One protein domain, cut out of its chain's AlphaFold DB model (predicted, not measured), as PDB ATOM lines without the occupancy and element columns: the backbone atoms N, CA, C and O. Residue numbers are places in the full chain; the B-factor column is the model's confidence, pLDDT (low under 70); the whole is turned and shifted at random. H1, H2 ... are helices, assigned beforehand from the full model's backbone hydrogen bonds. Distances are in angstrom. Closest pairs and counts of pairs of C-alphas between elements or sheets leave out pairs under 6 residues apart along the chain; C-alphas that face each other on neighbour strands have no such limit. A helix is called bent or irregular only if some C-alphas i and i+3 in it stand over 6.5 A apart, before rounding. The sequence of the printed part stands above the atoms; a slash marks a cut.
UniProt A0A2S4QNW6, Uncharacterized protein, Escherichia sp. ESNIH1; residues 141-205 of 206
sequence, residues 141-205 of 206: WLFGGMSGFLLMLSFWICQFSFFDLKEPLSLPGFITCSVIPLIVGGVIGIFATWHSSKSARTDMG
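What this domain is: This is residues 141 to 205 of the 206 residues of an uncharacterized protein of Escherichia sp. ESNIH1 (UniProt A0A2S4QNW6). A long, thin helical hairpin: the helix H1 runs one way, the chain turns back through a loop, and the longer helix H2 folds back beside it and runs on past the place where H1 begins. Residues 161 to 168, of which 161 belongs to H1 and the rest to the loop, stick out at one end, and residues 195 to 205, of which 195 to 203 belong to H2, stick out at the other. The printed part has 65 residues with two named helices, H1 then H2, and no named strand; the class is all helix. The whole is extended, a rod spanning 64 by 18 by 11 A, with a radius of gyration of the C-alphas of 17.2 A.

How they stand to each other: H1, residues 141 to 161, and H2, residues 171 to 203, touch, with 35 pairs of C-alphas within 8 A. Their closest C-alphas are those of Gly 144 and Gly 189, 4.1 A apart. They run opposite ways at a shallow tilt of 23 degrees and form a helical hairpin. Their centres are 13.1 A apart. In H1 every O i to N i+4 pair is within hydrogen-bond range; in H2 27 of 29 are.

Where its parts are: H1 begins with C-alpha 141 at (251.129, 250.841, 280.087) and measures 30.1 A from first to last C-alpha. A short link of 9 residues follows. H2 begins with C-alpha 171 at (275.604, 235.321, 280.588), ends with C-alpha 203 at (229.621, 252.668, 280.608) and measures 49.1 A. It is neither bent nor irregular, but only just: C-alphas 178 and 181 are 6.4 A apart.

The domain as a whole: The two C-alphas farthest apart are those of Lys 166 and Gly 205, at 63.7 A. Residues 195 to 205, of which 195 to 203 belong to H2, stand free. The body without the stretches that stand free has 46 residues and spans 39 by 17 by 9 A. The printed part has no cut. The mean pLDDT of the printed part is 77.1; it is under 70 at residue 141, residues 163 to 169 and residues 200 to 205.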
ATOM      1  N   TRP A 141     249.823 251.272 280.597       62.09
ATOM      2  CA  TRP A 141     251.129 250.841 280.087       62.09
ATOM      3  C   TRP A 141     252.346 251.436 280.830       62.09
ATOM      4  O   TRP A 141     253.383 250.787 280.882       62.09
ATOM      5  N   LEU A 142     252.230 252.623 281.444       71.62
ATOM      6  CA  LEU A 142     253.293 253.304 282.184       71.62
ATOM      7  C   LEU A 142     253.499 252.582 283.508       71.62
ATOM      8  O   LEU A 142     254.629 252.251 283.850       71.62
ATOM      9  N   PHE A 143     252.410 252.236 284.197       72.88
ATOM     10  CA  PHE A 143     252.468 251.419 285.407       72.88
ATOM     11  C   PHE A 143     252.940 249.989 285.121       72.88
ATOM     12  O   PHE A 143     253.780 249.478 285.859       72.88
ATOM     13  N   GLY A 144     252.475 249.367 284.031       77.75
ATOM     14  CA  GLY A 144     252.954 248.041 283.613       77.75
ATOM     15  C   GLY A 144     254.439 248.034 283.224       77.75
ATOM     16  O   GLY A 144     255.187 247.136 283.608       77.75
ATOM     17  N   GLY A 145     254.897 249.075 282.522       78.75
ATOM     18  CA  GLY A 145     256.306 249.265 282.176       78.75
ATOM     19  C   GLY A 145     257.181 249.522 283.405       78.75
ATOM     20  O   GLY A 145     258.226 248.888 283.560       78.75
ATOM     21  N   MET A 146     256.732 250.386 284.322       82.31
ATOM     22  CA  MET A 146     257.434 250.665 285.579       82.31
ATOM     23  C   MET A 146     257.530 249.425 286.475       82.31
ATOM     24  O   MET A 146     258.595 249.175 287.039       82.31
ATOM     25  N   SER A 147     256.472 248.613 286.585       83.12
ATOM     26  CA  SER A 147     256.523 247.386 287.389       83.12
ATOM     27  C   SER A 147     257.468 246.343 286.784       83.12
ATOM     28  O   SER A 147     258.217 245.702 287.521       83.12
ATOM     29  N   GLY A 148     257.480 246.194 285.453       84.12
ATOM     30  CA  GLY A 148     258.409 245.304 284.751       84.12
ATOM     31  C   GLY A 148     259.872 245.709 284.955       84.12
ATOM     32  O   GLY A 148     260.725 244.859 285.217       84.12
ATOM     33  N   PHE A 149     260.154 247.013 284.922       85.12
ATOM     34  CA  PHE A 149     261.488 247.555 285.175       85.12
ATOM     35  C   PHE A 149     261.949 247.357 286.628       85.12
ATOM     36  O   PHE A 149     263.083 246.945 286.871       85.12
ATOM     37  N   LEU A 150     261.066 247.590 287.605       87.75
ATOM     38  CA  LEU A 150     261.369 247.359 289.022       87.75
ATOM     39  C   LEU A 150     261.630 245.876 289.323       87.75
ATOM     40  O   LEU A 150     262.558 245.555 290.065       87.75
ATOM     41  N   LEU A 151     260.867 244.964 288.708       85.44
ATOM     42  CA  LEU A 151     261.114 243.523 288.812       85.44
ATOM     43  C   LEU A 151     262.474 243.138 288.222       85.44
ATOM     44  O   LEU A 151     263.210 242.377 288.848       85.44
ATOM     45  N   MET A 152     262.842 243.694 287.064       86.12
ATOM     46  CA  MET A 152     264.162 243.482 286.463       86.12
ATOM     47  C   MET A 152     265.290 243.904 287.417       86.12
ATOM     48  O   MET A 152     266.217 243.129 287.654       86.12
ATOM     49  N   LEU A 153     265.188 245.098 288.013       87.12
ATOM     50  CA  LEU A 153     266.158 245.592 288.997       87.12
ATOM     51  C   LEU A 153     266.246 244.687 290.232       87.12
ATOM     52  O   LEU A 153     267.346 244.395 290.697       87.12
ATOM     53  N   SER A 154     265.113 244.194 290.737       85.50
ATOM     54  CA  SER A 154     265.091 243.243 291.854       85.50
ATOM     55  C   SER A 154     265.825 241.943 291.511       85.50
ATOM     56  O   SER A 154     266.594 241.444 292.330       85.50
ATOM     57  N   PHE A 155     265.639 241.412 290.297       83.25
ATOM     58  CA  PHE A 155     266.358 240.223 289.833       83.25
ATOM     59  C   PHE A 155     267.864 240.464 289.723       83.25
ATOM     60  O   PHE A 155     268.646 239.596 290.109       83.25
ATOM     61  N   TRP A 156     268.281 241.642 289.254       83.12
ATOM     62  CA  TRP A 156     269.694 242.021 289.217       83.12
ATOM     63  C   TRP A 156     270.296 242.069 290.620       83.12
ATOM     64  O   TRP A 156     271.346 241.474 290.850       83.12
ATOM     65  N   ILE A 157     269.613 242.709 291.574       84.44
ATOM     66  CA  ILE A 157     270.068 242.780 292.969       84.44
ATOM     67  C   ILE A 157     270.200 241.374 293.563       84.44
ATOM     68  O   ILE A 157     271.213 241.085 294.198       84.44
ATOM     69  N   CYS A 158     269.247 240.470 293.316       80.31
ATOM     70  CA  CYS A 158     269.356 239.082 293.767       80.31
ATOM     71  C   CYS A 158     270.572 238.372 293.158       80.31
ATOM     72  O   CYS A 158     271.344 237.766 293.892       80.31
ATOM     73  N   GLN A 159     270.783 238.484 291.846       76.19
ATOM     74  CA  GLN A 159     271.920 237.847 291.173       76.19
ATOM     75  C   GLN A 159     273.265 238.360 291.700       76.19
ATOM     76  O   GLN A 159     274.155 237.560 291.957       76.19
ATOM     77  N   PHE A 160     273.402 239.670 291.930       77.12
ATOM     78  CA  PHE A 160     274.608 240.243 292.535       77.12
ATOM     79  C   PHE A 160     274.787 239.853 294.008       77.12
ATOM     80  O   PHE A 160     275.917 239.685 294.454       77.12
ATOM     81  N   SER A 161     273.697 239.692 294.763       78.44
ATOM     82  CA  SER A 161     273.761 239.343 296.193       78.44
ATOM     83  C   SER A 161     274.152 237.884 296.433       78.44
ATOM     84  O   SER A 161     274.776 237.580 297.444       78.44
ATOM     85  N   PHE A 162     273.786 236.991 295.513       70.38
ATOM     86  CA  PHE A 162     274.111 235.563 295.566       70.38
ATOM     87  C   PHE A 162     275.277 235.182 294.642       70.38
ATOM     88  O   PHE A 162     275.532 233.998 294.429       70.38
ATOM     89  N   PHE A 163     275.987 236.171 294.091       68.31
ATOM     90  CA  PHE A 163     277.141 235.935 293.234       68.31
ATOM     91  C   PHE A 163     278.319 235.422 294.067       68.31
ATOM     92  O   PHE A 163     278.955 236.186 294.795       68.31
ATOM     93  N   ASP A 164     278.619 234.131 293.956       63.59
ATOM     94  CA  ASP A 164     279.801 233.536 294.569       63.59
ATOM     95  C   ASP A 164     280.965 233.567 293.565       63.59
ATOM     96  O   ASP A 164     280.814 233.171 292.409       63.59
ATOM     97  N   LEU A 165     282.150 234.025 293.987       59.66
ATOM     98  CA  LEU A 165     283.298 234.309 293.101       59.66
ATOM     99  C   LEU A 165     283.811 233.077 292.320       59.66
ATOM    100  O   LEU A 165     284.671 233.200 291.448       59.66
ATOM    101  N   LYS A 166     283.334 231.884 292.689       58.81
ATOM    102  CA  LYS A 166     283.754 230.581 292.166       58.81
ATOM    103  C   LYS A 166     282.953 230.117 290.951       58.81
ATOM    104  O   LYS A 166     283.455 229.267 290.220       58.81
ATOM    105  N   GLU A 167     281.760 230.660 290.716       64.38
ATOM    106  CA  GLU A 167     280.936 230.300 289.561       64.38
ATOM    107  C   GLU A 167     280.814 231.493 288.601       64.38
ATOM    108  O   GLU A 167     280.411 232.584 289.010       64.38
ATOM    109  N   PRO A 168     281.181 231.340 287.315       64.19
ATOM    110  CA  PRO A 168     281.071 232.435 286.364       64.19
ATOM    111  C   PRO A 168     279.601 232.802 286.153       64.19
ATOM    112  O   PRO A 168     278.755 231.932 285.935       64.19
ATOM    113  N   LEU A 169     279.310 234.106 286.172       66.31
ATOM    114  CA  LEU A 169     277.975 234.644 285.912       66.31
ATOM    115  C   LEU A 169     277.447 234.059 284.597       66.31
ATOM    116  O   LEU A 169     278.041 234.267 283.535       66.31
ATOM    117  N   SER A 170     276.332 233.328 284.651       75.69
ATOM    118  CA  SER A 170     275.744 232.754 283.443       75.69
ATOM    119  C   SER A 170     275.172 233.872 282.560       75.69
ATOM    120  O   SER A 170     274.051 234.344 282.732       75.69
ATOM    121  N   LEU A 171     275.965 234.307 281.582       75.06
ATOM    122  CA  LEU A 171     275.604 235.321 280.588       75.06
ATOM    123  C   LEU A 171     274.224 235.065 279.927       75.06
ATOM    124  O   LEU A 171     273.414 235.994 279.881       75.06
ATOM    125  N   PRO A 172     273.869 233.830 279.504       77.31
ATOM    126  CA  PRO A 172     272.524 233.555 278.984       77.31
ATOM    127  C   PRO A 172     271.422 233.628 280.055       77.31
ATOM    128  O   PRO A 172     270.306 234.061 279.757       77.31
ATOM    129  N   GLY A 173     271.714 233.256 281.305       77.12
ATOM    130  CA  GLY A 173     270.765 233.356 282.419       77.12
ATOM    131  C   GLY A 173     270.461 234.810 282.782       77.12
ATOM    132  O   GLY A 173     269.303 235.164 283.001       77.12
ATOM    133  N   PHE A 174     271.474 235.674 282.739       79.06
ATOM    134  CA  PHE A 174     271.346 237.109 282.985       79.06
ATOM    135  C   PHE A 174     270.496 237.822 281.920       79.06
ATOM    136  O   PHE A 174     269.609 238.615 282.250       79.06
ATOM    137  N   ILE A 175     270.707 237.489 280.640       81.81
ATOM    138  CA  ILE A 175     269.880 237.993 279.532       81.81
ATOM    139  C   ILE A 175     268.426 237.542 279.721       81.81
ATOM    140  O   ILE A 175     267.505 238.354 279.656       81.81
ATOM    141  N   THR A 176     268.219 236.263 280.035       81.62
ATOM    142  CA  THR A 176     266.881 235.686 280.230       81.62
ATOM    143  C   THR A 176     266.143 236.339 281.408       81.62
ATOM    144  O   THR A 176     264.981 236.721 281.270       81.62
ATOM    145  N   CYS A 177     266.831 236.571 282.532       79.00
ATOM    146  CA  CYS A 177     266.275 237.264 283.701       79.00
ATOM    147  C   CYS A 177     265.943 238.740 283.433       79.00
ATOM    148  O   CYS A 177     265.114 239.307 284.135       79.00
ATOM    149  N   SER A 178     266.568 239.362 282.430       82.00
ATOM    150  CA  SER A 178     266.297 240.758 282.069       82.00
ATOM    151  C   SER A 178     265.112 240.889 281.111       82.00
ATOM    152  O   SER A 178     264.303 241.805 281.228       82.00
ATOM    153  N   VAL A 179     264.973 239.947 280.175       85.38
ATOM    154  CA  VAL A 179     263.948 240.001 279.123       85.38
ATOM    155  C   VAL A 179     262.572 239.560 279.635       85.38
ATOM    156  O   VAL A 179     261.566 240.187 279.301       85.38
ATOM    157  N   ILE A 180     262.503 238.517 280.472       86.12
ATOM    158  CA  ILE A 180     261.224 237.959 280.944       86.12
ATOM    159  C   ILE A 180     260.368 238.991 281.710       86.12
ATOM    160  O   ILE A 180     259.198 239.151 281.356       86.12
ATOM    161  N   PRO A 181     260.891 239.738 282.704       84.88
ATOM    162  CA  PRO A 181     260.085 240.694 283.468       84.88
ATOM    163  C   PRO A 181     259.551 241.858 282.628       84.88
ATOM    164  O   PRO A 181     258.440 242.330 282.870       84.88
ATOM    165  N   LEU A 182     260.306 242.291 281.612       83.69
ATOM    166  CA  LEU A 182     259.883 243.346 280.690       83.69
ATOM    167  C   LEU A 182     258.714 242.894 279.810       83.69
ATOM    168  O   LEU A 182     257.748 243.638 279.642       83.69
ATOM    169  N   ILE A 183     258.765 241.660 279.295       86.19
ATOM    170  CA  ILE A 183     257.669 241.087 278.505       86.19
ATOM    171  C   ILE A 183     256.417 240.938 279.374       86.19
ATOM    172  O   ILE A 183     255.335 241.361 278.971       86.19
ATOM    173  N   VAL A 184     256.559 240.383 280.581       86.94
ATOM    174  CA  VAL A 184     255.431 240.175 281.501       86.94
ATOM    175  C   VAL A 184     254.791 241.510 281.898       86.94
ATOM    176  O   VAL A 184     253.573 241.655 281.786       86.94
ATOM    177  N   GLY A 185     255.591 242.508 282.287       83.25
ATOM    178  CA  GLY A 185     255.091 243.845 282.627       83.25
ATOM    179  C   GLY A 185     254.393 244.537 281.452       83.25
ATOM    180  O   GLY A 185     253.313 245.109 281.617       83.25
ATOM    181  N   GLY A 186     254.953 244.415 280.244       82.50
ATOM    182  CA  GLY A 186     254.359 244.960 279.022       82.50
ATOM    183  C   GLY A 186     253.008 244.328 278.677       82.50
ATOM    184  O   GLY A 186     252.042 245.046 278.418       82.50
ATOM    185  N   VAL A 187     252.906 242.996 278.731       85.50
ATOM    186  CA  VAL A 187     251.656 242.267 278.447       85.50
ATOM    187  C   VAL A 187     250.562 242.635 279.451       85.50
ATOM    188  O   VAL A 187     249.433 242.913 279.045       85.50
ATOM    189  N   ILE A 188     250.893 242.702 280.745       85.25
ATOM    190  CA  ILE A 188     249.942 243.099 281.794       85.25
ATOM    191  C   ILE A 188     249.476 244.547 281.580       85.25
ATOM    192  O   ILE A 188     248.278 244.821 281.655       85.25
ATOM    193  N   GLY A 189     250.393 245.463 281.248       81.19
ATOM    194  CA  GLY A 189     250.070 246.864 280.968       81.19
ATOM    195  C   GLY A 189     249.140 247.042 279.762       81.19
ATOM    196  O   GLY A 189     248.163 247.792 279.834       81.19
ATOM    197  N   ILE A 190     249.394 246.321 278.665       82.38
ATOM    198  CA  ILE A 190     248.535 246.332 277.469       82.38
ATOM    199  C   ILE A 190     247.150 245.763 277.798       82.38
ATOM    200  O   ILE A 190     246.137 246.367 277.445       82.38
ATOM    201  N   PHE A 191     247.095 244.634 278.510       83.94
ATOM    202  CA  PHE A 191     245.836 243.992 278.881       83.94
ATOM    203  C   PHE A 191     244.981 244.879 279.796       83.94
ATOM    204  O   PHE A 191     243.790 245.055 279.542       83.94
ATOM    205  N   ALA A 192     245.587 245.503 280.810       81.00
ATOM    206  CA  ALA A 192     244.902 246.437 281.701       81.00
ATOM    207  C   ALA A 192     244.360 247.660 280.943       81.00
ATOM    208  O   ALA A 192     243.228 248.088 281.176       81.00
ATOM    209  N   THR A 193     245.135 248.182 279.985       79.19
ATOM    210  CA  THR A 193     244.710 249.299 279.127       79.19
ATOM    211  C   THR A 193     243.513 248.908 278.262       79.19
ATOM    212  O   THR A 193     242.532 249.648 278.184       79.19
ATOM    213  N   TRP A 194     243.560 247.727 277.645       80.56
ATOM    214  CA  TRP A 194     242.464 247.219 276.825       80.56
ATOM    215  C   TRP A 194     241.192 246.970 277.647       80.56
ATOM    216  O   TRP A 194     240.108 247.382 277.234       80.56
ATOM    217  N   HIS A 195     241.320 246.359 278.829       82.19
ATOM    218  CA  HIS A 195     240.196 246.104 279.730       82.19
ATOM    219  C   HIS A 195     239.534 247.405 280.201       82.19
ATOM    220  O   HIS A 195     238.317 247.545 280.104       82.19
ATOM    221  N   SER A 196     240.334 248.375 280.655       77.88
ATOM    222  CA  SER A 196     239.839 249.692 281.075       77.88
ATOM    223  C   SER A 196     239.128 250.417 279.926       77.88
ATOM    224  O   SER A 196     238.004 250.886 280.085       77.88
ATOM    225  N   SER A 197     239.719 250.407 278.724       73.81
ATOM    226  CA  SER A 197     239.103 251.010 277.536       73.81
ATOM    227  C   SER A 197     237.777 250.346 277.160       73.81
ATOM    228  O   SER A 197     236.835 251.035 276.769       73.81
ATOM    229  N   LYS A 198     237.676 249.018 277.294       76.38
ATOM    230  CA  LYS A 198     236.431 248.291 277.038       76.38
ATOM    231  C   LYS A 198     235.350 248.643 278.064       76.38
ATOM    232  O   LYS A 198     234.227 248.906 277.650       76.38
ATOM    233  N   SER A 199     235.695 248.698 279.353       73.56
ATOM    234  CA  SER A 199     234.763 249.091 280.422       73.56
ATOM    235  C   SER A 199     234.256 250.523 280.229       73.56
ATOM    236  O   SER A 199     233.063 250.783 280.328       73.56
ATOM    237  N   ALA A 200     235.149 251.442 279.852       67.44
ATOM    238  CA  ALA A 200     234.767 252.820 279.567       67.44
ATOM    239  C   ALA A 200     233.776 252.917 278.392       67.44
ATOM    240  O   ALA A 200     232.856 253.727 278.430       67.44
ATOM    241  N   ARG A 201     233.921 252.077 277.355       64.19
ATOM    242  CA  ARG A 201     232.964 252.036 276.235       64.19
ATOM    243  C   ARG A 201     231.593 251.507 276.654       64.19
ATOM    244  O   ARG A 201     230.593 252.065 276.219       64.19
ATOM    245  N   THR A 202     231.548 250.479 277.503       69.62
ATOM    246  CA  THR A 202     230.277 249.917 277.987       69.62
ATOM    247  C   THR A 202     229.528 250.886 278.901       69.62
ATOM    248  O   THR A 202     228.309 250.988 278.794       69.62
ATOM    249  N   ASP A 203     230.237 251.655 279.734       64.94
ATOM    250  CA  ASP A 203     229.621 252.668 280.608       64.94
ATOM    251  C   ASP A 203     229.066 253.863 279.815       64.94
ATOM    252  O   ASP A 203     228.097 254.499 280.223       64.94
ATOM    253  N   MET A 204     229.638 254.140 278.639       61.78
ATOM    254  CA  MET A 204     229.131 255.143 277.698       61.78
ATOM    255  C   MET A 204     227.927 254.658 276.868       61.78
ATOM    256  O   MET A 204     227.430 255.417 276.037       61.78
ATOM    257  N   GLY A 205     227.445 253.426 277.077       47.53
ATOM    258  CA  GLY A 205     226.248 252.896 276.413       47.53
ATOM    259  C   GLY A 205     226.437 252.517 274.939       47.53
ATOM    260  O   GLY A 205     225.457 252.534 274.192       47.53
TER     261      GLY A 205